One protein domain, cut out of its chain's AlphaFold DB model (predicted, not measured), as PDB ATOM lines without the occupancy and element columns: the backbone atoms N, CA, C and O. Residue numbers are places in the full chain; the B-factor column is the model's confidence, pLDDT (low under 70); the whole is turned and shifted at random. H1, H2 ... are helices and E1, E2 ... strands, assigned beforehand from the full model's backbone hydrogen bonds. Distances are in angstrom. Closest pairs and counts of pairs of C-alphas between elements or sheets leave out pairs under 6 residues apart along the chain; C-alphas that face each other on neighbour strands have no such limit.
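What this domain is: This is residues 19 to 130 of the 218 residues of an uncharacterized protein of Ciona intestinalis (UniProt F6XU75). Two antiparallel sheets of four strands, E1 to E4 and E5 to E8, form a sandwich that is only partly face to face: they come closest along E1, E2 and E5, while E3 and E4 stay apart from E5 to E8. After E8 a long stretch with no named element, residues 108 to 122, leads to the short helix H1, set off from both sheets. The printed part has 112 residues, with eight named strands and then one named helix; the sheet orders are E1 E2 E3 E4 and E5 E6 E7 E8. The class is mostly strand, though under half of the residues, 50 of 112, are in named elements. The whole is compact, with a radius of gyration of the C-alphas of 14.2 A and spans of 40 by 32 by 24 A.

Where its parts are: E1, residues 21 to 24, begins at C-alpha 21 (-101.058, 28.465, -46.908). E2, residues 29 to 34, is 16.0 A long, and E3, residues 39 to 44, 16.3 A. E4 is residues 57 to 60. E5, residues 72 to 78, is 16.8 A long and begins at C-alpha 72 (-97.010, 22.135, -54.337). E6, residues 81 to 86, is 15.7 A long, and E7, residues 91 to 96, 17.1 A. E8 is residues 105 to 107. H1, residues 123 to 130, ends at C-alpha 130 (-117.364, 34.436, -44.380).

How they stand to each other: E1 to E4 form a meander, each strand the antiparallel neighbour of the one before. In the hairpin E1 and E2, N 22 and O 31 are 2.9 A apart, within hydrogen-bond range; so are N 32 and O 41, 2.9 A, between E2 and E3, and N 59 and O 40, 2.8 A, between E3 and E4. E5 to E8 form a second meander, with N 76 and O 83 at 2.8 A between E5 and E6, N 84 and O 93 at 2.9 A between E6 and E7, and N 107 and O 92 at 2.7 A between E7 and E8. The strands of one sheet stand at 35 degrees to those of the other. The closest C-alphas of E1 and E5 are those of Phe 22 and Val 76, 6.3 A; those of E2 and E5 are Thr 33 and Phe 72, 6.5 A. E4 and E8 are apart. H1 is on neither sheet, and every O i to N i+4 pair in it is within hydrogen-bond range.

The domain as a whole: The two C-alphas farthest apart, those of Ser 51 and Ile 111, are 45.1 A apart. The printed part has no cut. The links E3 to E4, E4 to E5 and E8 to H1 are long. The mean pLDDT of the printed part is 81.2; residues 51 to 54, 62 to 70, 99 to 104 and 109 to 113 are under 70.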
ATOM      1  N   TYR A  19     -94.660  26.501 -48.867       88.94
ATOM      2  CA  TYR A  19     -95.010  27.371 -50.001       88.94
ATOM      3  C   TYR A  19     -96.472  27.818 -50.027       88.94
ATOM      4  O   TYR A  19     -96.745  28.978 -50.318       88.94
ATOM      5  N   GLY A  20     -97.406  26.916 -49.739       87.94
ATOM      6  CA  GLY A  20     -98.836  27.196 -49.759       87.94
ATOM      7  C   GLY A  20     -99.393  27.326 -48.349       87.94
ATOM      8  O   GLY A  20     -99.060  26.523 -47.480       87.94
ATOM      9  N   VAL A  21    -100.284  28.296 -48.142       91.69
ATOM     10  CA  VAL A  21    -101.058  28.465 -46.908       91.69
ATOM     11  C   VAL A  21    -102.529  28.697 -47.250       91.69
ATOM     12  O   VAL A  21    -102.836  29.409 -48.202       91.69
ATOM     13  N   PHE A  22    -103.446  28.093 -46.494       93.75
ATOM     14  CA  PHE A  22    -104.885  28.267 -46.696       93.75
ATOM     15  C   PHE A  22    -105.642  28.221 -45.367       93.75
ATOM     16  O   PHE A  22    -105.382  27.359 -44.534       93.75
ATOM     17  N   ILE A  23    -106.605  29.122 -45.166       93.38
ATOM     18  CA  ILE A  23    -107.484  29.117 -43.989       93.38
ATOM     19  C   ILE A  23    -108.832  28.522 -44.393       93.38
ATOM     20  O   ILE A  23    -109.553  29.097 -45.209       93.38
ATOM     21  N   SER A  24    -109.193  27.388 -43.794       93.81
ATOM     22  CA  SER A  24    -110.526  26.803 -43.925       93.81
ATOM     23  C   SER A  24    -111.371  27.183 -42.713       93.81
ATOM     24  O   SER A  24    -111.169  26.667 -41.613       93.81
ATOM     25  N   TYR A  25    -112.339  28.074 -42.922       93.06
ATOM     26  CA  TYR A  25    -113.332  28.426 -41.906       93.06
ATOM     27  C   TYR A  25    -114.295  27.267 -41.642       93.06
ATOM     28  O   TYR A  25    -114.714  27.061 -40.510       93.06
ATOM     29  N   GLU A  26    -114.597  26.473 -42.672       93.56
ATOM     30  CA  GLU A  26    -115.419  25.267 -42.554       93.56
ATOM     31  C   GLU A  26    -114.810  24.234 -41.601       93.56
ATOM     32  O   GLU A  26    -115.511  23.680 -40.758       93.56
ATOM     33  N   ARG A  27    -113.498  23.996 -41.711       92.81
ATOM     34  CA  ARG A  27    -112.770  23.039 -40.863       92.81
ATOM     35  C   ARG A  27    -112.168  23.665 -39.609       92.81
ATOM     36  O   ARG A  27    -111.461  22.982 -38.872       92.81
ATOM     37  N   ASN A  28    -112.371  24.968 -39.413       92.69
ATOM     38  CA  ASN A  28    -111.713  25.760 -38.379       92.69
ATOM     39  C   ASN A  28    -110.199  25.473 -38.289       92.69
ATOM     40  O   ASN A  28    -109.656  25.231 -37.209       92.69
ATOM     41  N   SER A  29    -109.523  25.423 -39.441       93.25
ATOM     42  CA  SER A  29    -108.135  24.957 -39.542       93.25
ATOM     43  C   SER A  29    -107.307  25.766 -40.539       93.25
ATOM     44  O   SER A  29    -107.798  26.248 -41.560       93.25
ATOM     45  N   LEU A  30    -106.021  25.899 -40.228       92.44
ATOM     46  CA  LEU A  30    -104.974  26.461 -41.063       92.44
ATOM     47  C   LEU A  30    -104.215  25.323 -41.742       92.44
ATOM     48  O   LEU A  30    -103.723  24.413 -41.079       92.44
ATOM     49  N   PHE A  31    -104.099  25.392 -43.057       92.50
ATOM     50  CA  PHE A  31    -103.412  24.402 -43.867       92.50
ATOM     51  C   PHE A  31    -102.109  24.961 -44.421       92.50
ATOM     52  O   PHE A  31    -102.077  26.103 -44.875       92.50
ATOM     53  N   PHE A  32    -101.066  24.134 -44.451       91.19
ATOM     54  CA  PHE A  32     -99.780  24.446 -45.072       91.19
ATOM     55  C   PHE A  32     -99.341  23.320 -46.002       91.19
ATOM     56  O   PHE A  32     -99.555  22.150 -45.692       91.19
ATOM     57  N   THR A  33     -98.696  23.652 -47.117       88.75
ATOM     58  CA  THR A  33     -97.964  22.650 -47.902       88.75
ATOM     59  C   THR A  33     -96.533  22.555 -47.399       88.75
ATOM     60  O   THR A  33     -95.890  23.573 -47.194       88.75
ATOM     61  N   GLU A  34     -96.007  21.348 -47.234       88.38
ATOM     62  CA  GLU A  34     -94.583  21.109 -47.024       88.38
ATOM     63  C   GLU A  34     -94.011  20.466 -48.288       88.38
ATOM     64  O   GLU A  34     -94.073  19.250 -48.489       88.38
ATOM     65  N   ALA A  35     -93.489  21.302 -49.187       83.81
ATOM     66  CA  ALA A  35     -93.116  20.874 -50.530       83.81
ATOM     67  C   ALA A  35     -91.860  19.991 -50.570       83.81
ATOM     68  O   ALA A  35     -91.664  19.285 -51.552       83.81
ATOM     69  N   ARG A  36     -90.998  19.990 -49.543       83.69
ATOM     70  CA  ARG A  36     -89.827  19.099 -49.524       83.69
ATOM     71  C   ARG A  36     -90.242  17.659 -49.248       83.69
ATOM     72  O   ARG A  36     -89.742  16.749 -49.905       83.69
ATOM     73  N   MET A  37     -91.122  17.474 -48.265       81.69
ATOM     74  CA  MET A  37     -91.597  16.153 -47.841       81.69
ATOM     75  C   MET A  37     -92.763  15.674 -48.699       81.69
ATOM     76  O   MET A  37     -92.896  14.483 -48.942       81.69
ATOM     77  N   GLY A  38     -93.561  16.594 -49.231       83.19
ATOM     78  CA  GLY A  38     -94.748  16.276 -50.011       83.19
ATOM     79  C   GLY A  38     -95.941  15.997 -49.131       83.19
ATOM     80  O   GLY A  38     -96.679  15.043 -49.366       83.19
ATOM     81  N   GLU A  39     -96.093  16.830 -48.116       86.44
ATOM     82  CA  GLU A  39     -97.112  16.695 -47.094       86.44
ATOM     83  C   GLU A  39     -98.009  17.930 -47.110       86.44
ATOM     84  O   GLU A  39     -97.580  19.036 -47.452       86.44
ATOM     85  N   ILE A  40     -99.261  17.734 -46.727       88.62
ATOM     86  CA  ILE A  40    -100.157  18.814 -46.333       88.62
ATOM     87  C   ILE A  40    -100.320  18.719 -44.823       88.62
ATOM     88  O   ILE A  40    -100.565  17.645 -44.280       88.62
ATOM     89  N   LEU A  41    -100.163  19.849 -44.152       90.19
ATOM     90  CA  LEU A  41    -100.262  19.974 -42.709       90.19
ATOM     91  C   LEU A  41    -101.542  20.728 -42.368       90.19
ATOM     92  O   LEU A  41    -101.740  21.828 -42.877       90.19
ATOM     93  N   GLU A  42    -102.385  20.169 -41.508       91.69
ATOM     94  CA  GLU A  42    -103.580  20.831 -40.971       91.69
ATOM     95  C   GLU A  42    -103.366  21.142 -39.489       91.69
ATOM     96  O   GLU A  42    -103.047  20.266 -38.680       91.69
ATOM     97  N   TYR A  43    -103.550  22.411 -39.141       90.75
ATOM     98  CA  TYR A  43    -103.417  22.940 -37.795       90.75
ATOM     99  C   TYR A  43    -104.723  23.605 -37.359       90.75
ATOM    100  O   TYR A  43    -105.164  24.575 -37.971       90.75
ATOM    101  N   SER A  44    -105.333  23.119 -36.281       91.12
ATOM    102  CA  SER A  44    -106.589  23.680 -35.769       91.12
ATOM    103  C   SER A  44    -106.425  25.141 -35.327       91.12
ATOM    104  O   SER A  44    -105.500  25.487 -34.585       91.12
ATOM    105  N   LEU A  45    -107.360  26.005 -35.732       88.56
ATOM    106  CA  LEU A  45    -107.376  27.413 -35.331       88.56
ATOM    107  C   LEU A  45    -107.661  27.578 -33.828       88.56
ATOM    108  O   LEU A  45    -107.113  28.491 -33.213       88.56
ATOM    109  N   ASP A  46    -108.413  26.663 -33.203       87.19
ATOM    110  CA  ASP A  46    -108.659  26.662 -31.747       87.19
ATOM    111  C   ASP A  46    -107.367  26.458 -30.951       87.19
ATOM    112  O   ASP A  46    -107.170  26.993 -29.856       87.19
ATOM    113  N   SER A  47    -106.443  25.700 -31.538       83.12
ATOM    114  CA  SER A  47    -105.126  25.449 -30.969       83.12
ATOM    115  C   SER A  47    -104.168  26.613 -31.172       83.12
ATOM    116  O   SER A  47    -103.105  26.628 -30.552       83.12
ATOM    117  N   MET A  48    -104.509  27.621 -31.993       77.06
ATOM    118  CA  MET A  48    -103.604  28.742 -32.218       77.06
ATOM    119  C   MET A  48    -103.255  29.411 -30.906       77.06
ATOM    120  O   MET A  48    -102.076  29.583 -30.676       77.06
ATOM    121  N   ASN A  49    -104.183  29.763 -30.015       74.69
ATOM    122  CA  ASN A  49    -103.889  30.567 -28.809       74.69
ATOM    123  C   ASN A  49    -103.055  29.873 -27.724       74.69
ATOM    124  O   ASN A  49    -102.726  30.490 -26.714       74.69
ATOM    125  N   GLN A  50    -102.671  28.620 -27.935       72.31
ATOM    126  CA  GLN A  50    -101.891  27.865 -26.972       72.31
ATOM    127  C   GLN A  50    -100.394  28.171 -27.115       72.31
ATOM    128  O   GLN A  50     -99.900  28.508 -28.192       72.31
ATOM    129  N   SER A  51     -99.668  28.101 -25.999       64.12
ATOM    130  CA  SER A  51     -98.232  28.397 -25.914       64.12
ATOM    131  C   SER A  51     -97.339  27.247 -26.387       64.12
ATOM    132  O   SER A  51     -96.157  27.465 -26.643       64.12
ATOM    133  N   SER A  52     -97.888  26.037 -26.519       62.59
ATOM    134  CA  SER A  52     -97.168  24.851 -26.987       62.59
ATOM    135  C   SER A  52     -97.623  24.458 -28.395       62.59
ATOM    136  O   SER A  52     -98.828  24.494 -28.655       62.59
ATOM    137  N   PRO A  53     -96.707  24.022 -29.285       60.59
ATOM    138  CA  PRO A  53     -97.073  23.435 -30.569       60.59
ATOM    139  C   PRO A  53     -97.991  22.228 -30.343       60.59
ATOM    140  O   PRO A  53     -97.603  21.261 -29.686       60.59
ATOM    141  N   GLN A  54     -99.221  22.326 -30.838       68.31
ATOM    142  CA  GLN A  54    -100.238  21.278 -30.770       68.31
ATOM    143  C   GLN A  54    -100.074  20.263 -31.910       68.31
ATOM    144  O   GLN A  54     -99.272  20.457 -32.828       68.31
ATOM    145  N   HIS A  55    -100.829  19.166 -31.826       74.19
ATOM    146  CA  HIS A  55    -100.859  18.125 -32.851       74.19
ATOM    147  C   HIS A  55    -101.189  18.722 -34.229       74.19
ATOM    148  O   HIS A  55    -102.130  19.502 -34.372       74.19
ATOM    149  N   VAL A  56    -100.410  18.338 -35.238       85.75
ATOM    150  CA  VAL A  56    -100.621  18.701 -36.642       85.75
ATOM    151  C   VAL A  56    -101.066  17.438 -37.357       85.75
ATOM    152  O   VAL A  56    -100.377  16.421 -37.263       85.75
ATOM    153  N   ASN A  57    -102.191  17.478 -38.070       88.81
ATOM    154  CA  ASN A  57    -102.538  16.352 -38.930       88.81
ATOM    155  C   ASN A  57    -101.653  16.419 -40.174       88.81
ATOM    156  O   ASN A  57    -101.590  17.454 -40.840       88.81
ATOM    157  N   VAL A  58    -100.956  15.323 -40.460       88.44
ATOM    158  CA  VAL A  58    -100.042  15.212 -41.599       88.44
ATOM    159  C   VAL A  58    -100.684  14.323 -42.650       88.44
ATOM    160  O   VAL A  58    -100.972  13.153 -42.393       88.44
ATOM    161  N   PHE A  59    -100.880  14.869 -43.843       86.75
ATOM    162  CA  PHE A  59    -101.396  14.149 -44.998       86.75
ATOM    163  C   PHE A  59    -100.265  13.962 -46.005       86.75
ATOM    164  O   PHE A  59     -99.838  14.916 -46.659       86.75
ATOM    165  N   ALA A  60     -99.757  12.735 -46.116       82.81
ATOM    166  CA  ALA A  60     -98.711  12.391 -47.071       82.81
ATOM    167  C   ALA A  60     -99.295  12.322 -48.488       82.81
ATOM    168  O   ALA A  60    -100.023  11.396 -48.834       82.81
ATOM    169  N   VAL A  61     -98.965  13.305 -49.325       76.88
ATOM    170  CA  VAL A  61     -99.359  13.328 -50.743       76.88
ATOM    171  C   VAL A  61     -98.345  12.543 -51.584       76.88
ATOM    172  O   VAL A  61     -98.683  11.951 -52.607       76.88
ATOM    173  N   ASN A  62     -97.085  12.504 -51.140       69.25
ATOM    174  CA  ASN A  62     -95.983  11.835 -51.830       69.25
ATOM    175  C   ASN A  62     -96.110  10.303 -51.908       69.25
ATOM    176  O   ASN A  62     -95.570   9.722 -52.845       69.25
ATOM    177  N   SER A  63     -96.818   9.645 -50.983       58.62
ATOM    178  CA  SER A  63     -96.840   8.179 -50.881       58.62
ATOM    179  C   SER A  63     -97.428   7.507 -52.125       58.62
ATOM    180  O   SER A  63     -97.134   6.346 -52.391       58.62
ATOM    181  N   ASN A  64     -98.205   8.258 -52.913       55.44
ATOM    182  CA  ASN A  64     -98.811   7.821 -54.171       55.44
ATOM    183  C   ASN A  64     -98.245   8.507 -55.417       55.44
ATOM    184  O   ASN A  64     -98.625   8.163 -56.539       55.44
ATOM    185  N   LEU A  65     -97.370   9.498 -55.257       60.09
ATOM    186  CA  LEU A  65     -96.786  10.212 -56.381       60.09
ATOM    187  C   LEU A  65     -95.464   9.539 -56.742       60.09
ATOM    188  O   LEU A  65     -94.497   9.608 -55.993       60.09
ATOM    189  N   ALA A  66     -95.381   8.943 -57.934       56.69
ATOM    190  CA  ALA A  66     -94.139   8.402 -58.500       56.69
ATOM    191  C   ALA A  66     -93.125   9.508 -58.890       56.69
ATOM    192  O   ALA A  66     -92.505   9.457 -59.953       56.69
ATOM    193  N   ARG A  67     -93.015  10.578 -58.094       62.28
ATOM    194  CA  ARG A  67     -92.238  11.785 -58.387       62.28
ATOM    195  C   ARG A  67     -91.133  11.937 -57.352       62.28
ATOM    196  O   ARG A  67     -91.345  11.745 -56.163       62.28
ATOM    197  N   SER A  68     -89.948  12.321 -57.820       54.97
ATOM    198  CA  SER A  68     -88.756  12.473 -56.982       54.97
ATOM    199  C   SER A  68     -88.812  13.686 -56.052       54.97
ATOM    200  O   SER A  68     -88.080  13.705 -55.064       54.97
ATOM    201  N   ARG A  69     -89.646  14.697 -56.358       59.25
ATOM    202  CA  ARG A  69     -89.899  15.871 -55.509       59.25
ATOM    203  C   ARG A  69     -91.328  16.401 -55.709       59.25
ATOM    204  O   ARG A  69     -91.755  16.515 -56.859       59.25
ATOM    205  N   PRO A  70     -92.049  16.747 -54.635       62.78
ATOM    206  CA  PRO A  70     -93.334  17.429 -54.718       62.78
ATOM    207  C   PRO A  70     -93.144  18.912 -55.051       62.78
ATOM    208  O   PRO A  70     -92.251  19.572 -54.523       62.78
ATOM    209  N   PHE A  71     -93.992  19.457 -55.923       70.81
ATOM    210  CA  PHE A  71     -93.954  20.871 -56.297       70.81
ATOM    211  C   PHE A  71     -95.301  21.558 -56.038       70.81
ATOM    212  O   PHE A  71     -95.916  22.100 -56.958       70.81
ATOM    213  N   PHE A  72     -95.755  21.521 -54.781       78.00
ATOM    214  CA  PHE A  72     -97.010  22.135 -54.337       78.00
ATOM    215  C   PHE A  72     -96.777  23.583 -53.907       78.00
ATOM    216  O   PHE A  72     -96.351  23.861 -52.786       78.00
ATOM    217  N   ILE A  73     -97.042  24.515 -54.812       80.25
ATOM    218  CA  ILE A  73     -96.824  25.953 -54.574       80.25
ATOM    219  C   ILE A  73     -98.045  26.688 -54.034       80.25
ATOM    220  O   ILE A  73     -97.910  27.742 -53.432       80.25
ATOM    221  N   SER A  74     -99.234  26.145 -54.270       87.44
ATOM    222  CA  SER A  74    -100.497  26.752 -53.884       87.44
ATOM    223  C   SER A  74    -101.509  25.658 -53.633       87.44
ATOM    224  O   SER A  74    -101.507  24.638 -54.324       87.44
ATOM    225  N   MET A  75    -102.389  25.905 -52.669       91.31
ATOM    226  CA  MET A  75    -103.396  24.968 -52.203       91.31
ATOM    227  C   MET A  75    -104.702  25.701 -51.906       91.31
ATOM    228  O   MET A  75    -104.693  26.813 -51.388       91.31
ATOM    229  N   VAL A  76    -105.815  25.035 -52.185       92.94
ATOM    230  CA  VAL A  76    -107.163  25.428 -51.789       92.94
ATOM    231  C   VAL A  76    -107.846  24.228 -51.141       92.94
ATOM    232  O   VAL A  76    -107.712  23.113 -51.638       92.94
ATOM    233  N   VAL A  77    -108.600  24.453 -50.064       93.06
ATOM    234  CA  VAL A  77    -109.364  23.404 -49.370       93.06
ATOM    235  C   VAL A  77    -110.858  23.724 -49.421       93.06
ATOM    236  O   VAL A  77    -111.261  24.845 -49.113       93.06
ATOM    237  N   LEU A  78    -111.678  22.741 -49.793       92.50
ATOM    238  CA  LEU A  78    -113.141  22.819 -49.794       92.50
ATOM    239  C   LEU A  78    -113.716  21.499 -49.263       92.50
ATOM    240  O   LEU A  78    -113.539  20.455 -49.892       92.50
ATOM    241  N   GLY A  79    -114.399  21.527 -48.115       91.06
ATOM    242  CA  GLY A  79    -114.835  20.315 -47.424       91.06
ATOM    243  C   GLY A  79    -113.657  19.406 -47.068       91.06
ATOM    244  O   GLY A  79    -112.726  19.816 -46.374       91.06
ATOM    245  N   ASP A  80    -113.690  18.169 -47.562       90.62
ATOM    246  CA  ASP A  80    -112.604  17.190 -47.422       90.62
ATOM    247  C   ASP A  80    -111.657  17.163 -48.631       90.62
ATOM    248  O   ASP A  80    -110.752  16.336 -48.685       90.62
ATOM    249  N   MET A  81    -111.848  18.040 -49.619       89.69
ATOM    250  CA  MET A  81    -111.035  18.069 -50.832       89.69
ATOM    251  C   MET A  81    -109.970  19.156 -50.760       89.69
ATOM    252  O   MET A  81    -110.251  20.314 -50.452       89.69
ATOM    253  N   VAL A  82    -108.750  18.783 -51.127       90.00
ATOM    254  CA  VAL A  82    -107.636  19.693 -51.364       90.00
ATOM    255  C   VAL A  82    -107.351  19.749 -52.852       90.00
ATOM    256  O   VAL A  82    -107.224  18.713 -53.497       90.00
ATOM    257  N   TYR A  83    -107.189  20.957 -53.372       89.31
ATOM    258  CA  TYR A  83    -106.746  21.235 -54.729       89.31
ATOM    259  C   TYR A  83    -105.387  21.915 -54.657       89.31
ATOM    260  O   TYR A  83    -105.256  22.937 -53.985       89.31
ATOM    261  N   PHE A  84    -104.378  21.395 -55.347       87.50
ATOM    262  CA  PHE A  84    -103.050  22.009 -55.386       87.50
ATOM    263  C   PHE A  84    -102.506  22.056 -56.812       87.50
ATOM    264  O   PHE A  84    -102.814  21.200 -57.635       87.50
ATOM    265  N   TYR A  85    -101.704  23.070 -57.124       85.38
ATOM    266  CA  TYR A  85    -101.063  23.170 -58.434       85.38
ATOM    267  C   TYR A  85     -99.719  22.446 -58.409       85.38
ATOM    268  O   TYR A  85     -98.867  22.770 -57.577       85.38
ATOM    269  N   ASP A  86     -99.518  21.501 -59.329       80.12
ATOM    270  CA  ASP A  86     -98.248  20.798 -59.483       80.12
ATOM    271  C   ASP A  86     -97.382  21.476 -60.558       80.12
ATOM    272  O   ASP A  86     -97.715  21.472 -61.748       80.12
ATOM    273  N   LEU A  87     -96.238  22.051 -60.158       77.75
ATOM    274  CA  LEU A  87     -95.333  22.713 -61.112       77.75
ATOM    275  C   LEU A  87     -94.661  21.756 -62.102       77.75
ATOM    276  O   LEU A  87     -94.257  22.218 -63.164       77.75
ATOM    277  N   ALA A  88     -94.467  20.481 -61.768       77.75
ATOM    278  CA  ALA A  88     -93.820  19.526 -62.670       77.75
ATOM    279  C   ALA A  88     -94.763  19.080 -63.792       77.75
ATOM    280  O   ALA A  88     -94.313  18.685 -64.868       77.75
ATOM    281  N   LYS A  89     -96.070  19.115 -63.535       77.88
ATOM    282  CA  LYS A  89     -97.108  18.686 -64.468       77.88
ATOM    283  C   LYS A  89     -97.885  19.819 -65.123       77.88
ATOM    284  O   LYS A  89     -98.504  19.593 -66.159       77.88
ATOM    285  N   HIS A  90     -97.821  21.015 -64.550       80.19
ATOM    286  CA  HIS A  90     -98.513  22.206 -65.030       80.19
ATOM    287  C   HIS A  90    -100.047  22.077 -65.053       80.19
ATOM    288  O   HIS A  90    -100.713  22.631 -65.926       80.19
ATOM    289  N   TYR A  91    -100.623  21.361 -64.085       80.06
ATOM    290  CA  TYR A  91    -102.072  21.279 -63.886       80.06
ATOM    291  C   TYR A  91    -102.420  21.191 -62.392       80.06
ATOM    292  O   TYR A  91    -101.540  21.026 -61.544       80.06
ATOM    293  N   VAL A  92    -103.708  21.330 -62.066       86.19
ATOM    294  CA  VAL A  92    -104.207  21.207 -60.689       86.19
ATOM    295  C   VAL A  92    -104.463  19.738 -60.383       86.19
ATOM    296  O   VAL A  92    -105.041  19.027 -61.191       86.19
ATOM    297  N   GLU A  93    -104.043  19.259 -59.228       83.94
ATOM    298  CA  GLU A  93    -104.379  17.933 -58.717       83.94
ATOM    299  C   GLU A  93    -105.349  18.074 -57.551       83.94
ATOM    300  O   GLU A  93    -105.341  19.084 -56.844       83.94
ATOM    301  N   GLN A  94    -106.195  17.064 -57.360       86.00
ATOM    302  CA  GLN A  94    -107.070  16.986 -56.195       86.00
ATOM    303  C   GLN A  94    -106.751  15.768 -55.326       86.00
ATOM    304  O   GLN A  94    -106.405  14.701 -55.836       86.00
ATOM    305  N   PHE A  95    -106.906  15.931 -54.017       82.12
ATOM    306  CA  PHE A  95    -106.680  14.922 -52.986       82.12
ATOM    307  C   PHE A  95    -107.797  15.000 -51.936       82.12
ATOM    308  O   PHE A  95    -108.289  16.090 -51.656       82.12
ATOM    309  N   ASN A  96    -108.208  13.868 -51.361       86.69
ATOM    310  CA  ASN A  96    -109.240  13.827 -50.322       86.69
ATOM    311  C   ASN A  96    -108.601  13.557 -48.950       86.69
ATOM    312  O   ASN A  96    -107.948  12.537 -48.765       86.69
ATOM    313  N   LEU A  97    -108.840  14.441 -47.983       85.44
ATOM    314  CA  LEU A  97    -108.297  14.383 -46.624       85.44
ATOM    315  C   LEU A  97    -108.763  13.149 -45.833       85.44
ATOM    316  O   LEU A  97    -108.026  12.644 -44.993       85.44
ATOM    317  N   THR A  98    -109.978  12.655 -46.080       80.00
ATOM    318  CA  THR A  98    -110.554  11.505 -45.347       80.00
ATOM    319  C   THR A  98    -110.075  10.165 -45.889       80.00
ATOM    320  O   THR A  98    -109.975   9.176 -45.163       80.00
ATOM    321  N   MET A  99    -109.743  10.133 -47.174       63.34
ATOM    322  CA  MET A  99    -109.229   8.964 -47.859       63.34
ATOM    323  C   MET A  99    -107.719   9.132 -47.952       63.34
ATOM    324  O   MET A  99    -107.215   9.577 -48.975       63.34
ATOM    325  N   GLY A 100    -106.995   8.810 -46.877       53.56
ATOM    326  CA  GLY A 100    -105.577   9.163 -46.705       53.56
ATOM    327  C   GLY A 100    -104.610   8.796 -47.846       53.56
ATOM    328  O   GLY A 100    -103.460   9.210 -47.797       53.56
ATOM    329  N   VAL A 101    -105.044   8.024 -48.853       55.28
ATOM    330  CA  VAL A 101    -104.246   7.511 -49.973       55.28
ATOM    331  C   VAL A 101    -105.120   7.352 -51.247       55.28
ATOM    332  O   VAL A 101    -105.128   6.287 -51.855       55.28
ATOM    333  N   THR A 102    -105.896   8.348 -51.694       56.56
ATOM    334  CA  THR A 102    -106.503   8.296 -53.055       56.56
ATOM    335  C   THR A 102    -105.500   8.774 -54.118       56.56
ATOM    336  O   THR A 102    -104.684   9.650 -53.823       56.56
ATOM    337  N   PRO A 103    -105.521   8.245 -55.360       63.28
ATOM    338  CA  PRO A 103    -104.699   8.785 -56.438       63.28
ATOM    339  C   PRO A 103    -105.049  10.251 -56.678       63.28
ATOM    340  O   PRO A 103    -106.225  10.605 -56.776       63.28
ATOM    341  N   THR A 104    -104.035  11.099 -56.809       67.56
ATOM    342  CA  THR A 104    -104.225  12.476 -57.263       67.56
ATOM    343  C   THR A 104    -104.767  12.448 -58.685       67.56
ATOM    344  O   THR A 104    -104.112  11.927 -59.591       67.56
ATOM    345  N   THR A 105    -105.960  12.991 -58.904       72.75
ATOM    346  CA  THR A 105    -106.529  13.101 -60.253       72.75
ATOM    347  C   THR A 105    -106.251  14.482 -60.816       72.75
ATOM    348  O   THR A 105    -106.393  15.478 -60.103       72.75
ATOM    349  N   GLN A 106    -105.899  14.546 -62.101       76.00
ATOM    350  CA  GLN A 106    -105.824  15.811 -62.816       76.00
ATOM    351  C   GLN A 106    -107.178  16.528 -62.747       76.00
ATOM    352  O   GLN A 106    -108.227  15.958 -63.044       76.00
ATOM    353  N   PHE A 107    -107.121  17.798 -62.386       71.19
ATOM    354  CA  PHE A 107    -108.213  18.741 -62.319       71.19
ATOM    355  C   PHE A 107    -107.851  19.963 -63.173       71.19
ATOM    356  O   PHE A 107    -106.750  20.511 -63.102       71.19
ATOM    357  N   GLY A 108    -108.786  20.398 -64.010       70.12
ATOM    358  CA  GLY A 108    -108.600  21.565 -64.866       70.12
ATOM    359  C   GLY A 108    -107.695  21.354 -66.098       70.12
ATOM    360  O   GLY A 108    -107.087  20.296 -66.294       70.12
ATOM    361  N   PRO A 109    -107.654  22.360 -66.986       68.88
ATOM    362  CA  PRO A 109    -106.957  22.280 -68.264       68.88
ATOM    363  C   PRO A 109    -105.430  22.369 -68.114       68.88
ATOM    364  O   PRO A 109    -104.906  23.096 -67.274       68.88
ATOM    365  N   THR A 110    -104.703  21.697 -69.009       68.25
ATOM    366  CA  THR A 110    -103.227  21.736 -69.096       68.25
ATOM    367  C   THR A 110    -102.674  23.050 -69.659       68.25
ATOM    368  O   THR A 110    -101.464  23.210 -69.783       68.25
ATOM    369  N   ILE A 111    -103.546  23.997 -70.025       69.44
ATOM    370  CA  ILE A 111    -103.151  25.292 -70.602       69.44
ATOM    371  C   ILE A 111    -102.559  26.248 -69.558       69.44
ATOM    372  O   ILE A 111    -101.989  27.275 -69.923       69.44
ATOM    373  N   PHE A 112    -102.699  25.941 -68.263       66.75
ATOM    374  CA  PHE A 112    -102.143  26.755 -67.188       66.75
ATOM    375  C   PHE A 112    -100.629  26.581 -67.103       66.75
ATOM    376  O   PHE A 112    -100.110  25.740 -66.371       66.75
ATOM    377  N   PHE A 113     -99.900  27.415 -67.834       66.88
ATOM    378  CA  PHE A 113     -98.448  27.451 -67.769       66.88
ATOM    379  C   PHE A 113     -97.981  28.261 -66.557       66.88
ATOM    380  O   PHE A 113     -98.334  29.430 -66.415       66.88
ATOM    381  N   LYS A 114     -97.156  27.653 -65.695       74.31
ATOM    382  CA  LYS A 114     -96.568  28.308 -64.511       74.31
ATOM    383  C   LYS A 114     -97.609  28.982 -63.604       74.31
ATOM    384  O   LYS A 114     -97.374  30.091 -63.126       74.31
ATOM    385  N   GLY A 115     -98.728  28.305 -63.337       77.00
ATOM    386  CA  GLY A 115     -99.624  28.701 -62.248       77.00
ATOM    387  C   GLY A 115     -98.803  28.913 -60.975       77.00
ATOM    388  O   GLY A 115     -97.848  28.175 -60.745       77.00
ATOM    389  N   ARG A 116     -99.091  29.977 -60.222       81.88
ATOM    390  CA  ARG A 116     -98.363  30.342 -58.991       81.88
ATOM    391  C   ARG A 116     -99.250  30.317 -57.762       81.88
ATOM    392  O   ARG A 116     -98.794  29.924 -56.697       81.88
ATOM    393  N   GLU A 117    -100.503  30.693 -57.947       86.62
ATOM    394  CA  GLU A 117    -101.483  30.853 -56.890       86.62
ATOM    395  C   GLU A 117    -102.847  30.383 -57.387       86.62
ATOM    396  O   GLU A 117    -103.155  30.446 -58.581       86.62
ATOM    397  N   MET A 118    -103.652  29.891 -56.458       87.31
ATOM    398  CA  MET A 118    -105.034  29.504 -56.668       87.31
ATOM    399  C   MET A 118    -105.874  30.062 -55.532       87.31
ATOM    400  O   MET A 118    -105.475  30.007 -54.372       87.31
ATOM    401  N   MET A 119    -107.064  30.541 -55.873       88.88
ATOM    402  CA  MET A 119    -108.032  31.044 -54.909       88.88
ATOM    403  C   MET A 119    -109.369  30.332 -55.087       88.88
ATOM    404  O   MET A 119    -109.766  29.984 -56.200       88.88
ATOM    405  N   LEU A 120    -110.072  30.136 -53.974       89.56
ATOM    406  CA  LEU A 120    -111.427  29.604 -53.967       89.56
ATOM    407  C   LEU A 120    -112.434  30.736 -54.116       89.56
ATOM    408  O   LEU A 120    -112.475  31.642 -53.287       89.56
ATOM    409  N   TYR A 121    -113.321  30.618 -55.098       91.31
ATOM    410  CA  TYR A 121    -114.553  31.394 -55.128       91.31
ATOM    411  C   TYR A 121    -115.750  30.448 -55.103       91.31
ATOM    412  O   TYR A 121    -116.002  29.708 -56.052       91.31
ATOM    413  N   ASN A 122    -116.490  30.467 -53.998       93.88
ATOM    414  CA  ASN A 122    -117.726  29.717 -53.843       93.88
ATOM    415  C   ASN A 122    -118.726  30.572 -53.054       93.88
ATOM    416  O   ASN A 122    -118.457  30.975 -51.920       93.88
ATOM    417  N   ARG A 123    -119.877  30.867 -53.671       95.62
ATOM    418  CA  ARG A 123    -120.897  31.749 -53.087       95.62
ATOM    419  C   ARG A 123    -121.522  31.158 -51.825       95.62
ATOM    420  O   ARG A 123    -121.771  31.893 -50.874       95.62
ATOM    421  N   ASP A 124    -121.757  29.853 -51.803       95.31
ATOM    422  CA  ASP A 124    -122.388  29.183 -50.667       95.31
ATOM    423  C   ASP A 124    -121.417  29.098 -49.485       95.31
ATOM    424  O   ASP A 124    -121.800  29.381 -48.351       95.31
ATOM    425  N   TYR A 125    -120.137  28.826 -49.761       94.31
ATOM    426  CA  TYR A 125    -119.064  28.909 -48.770       94.31
ATOM    427  C   TYR A 125    -118.967  30.319 -48.180       94.31
ATOM    428  O   TYR A 125    -118.930  30.475 -46.959       94.31
ATOM    429  N   TYR A 126    -118.985  31.355 -49.030       94.38
ATOM    430  CA  TYR A 126    -118.987  32.742 -48.569       94.38
ATOM    431  C   TYR A 126    -120.183  33.008 -47.655       94.38
ATOM    432  O   TYR A 126    -119.990  33.408 -46.512       94.38
ATOM    433  N   ASN A 127    -121.405  32.731 -48.112       95.94
ATOM    434  CA  ASN A 127    -122.625  33.006 -47.352       95.94
ATOM    435  C   ASN A 127    -122.684  32.262 -46.012       95.94
ATOM    436  O   ASN A 127    -123.279  32.768 -45.066       95.94
ATOM    437  N   ARG A 128    -122.088  31.068 -45.929       95.69
ATOM    438  CA  ARG A 128    -122.122  30.236 -44.724       95.69
ATOM    439  C   ARG A 128    -121.019  30.568 -43.723       95.69
ATOM    440  O   ARG A 128    -121.284  30.533 -42.526       95.69
ATOM    441  N   TYR A 129    -119.808  30.862 -44.194       94.06
ATOM    442  CA  TYR A 129    -118.626  30.924 -43.330       94.06
ATOM    443  C   TYR A 129    -117.955  32.302 -43.263       94.06
ATOM    444  O   TYR A 129    -117.355  32.615 -42.241       94.06
ATOM    445  N   ILE A 130    -118.045  33.127 -44.315       91.94
ATOM    446  CA  ILE A 130    -117.364  34.436 -44.380       91.94
ATOM    447  C   ILE A 130    -118.351  35.590 -44.186       91.94
ATOM    448  O   ILE A 130    -118.138  36.451 -43.342       91.94
TER     449      ILE A 130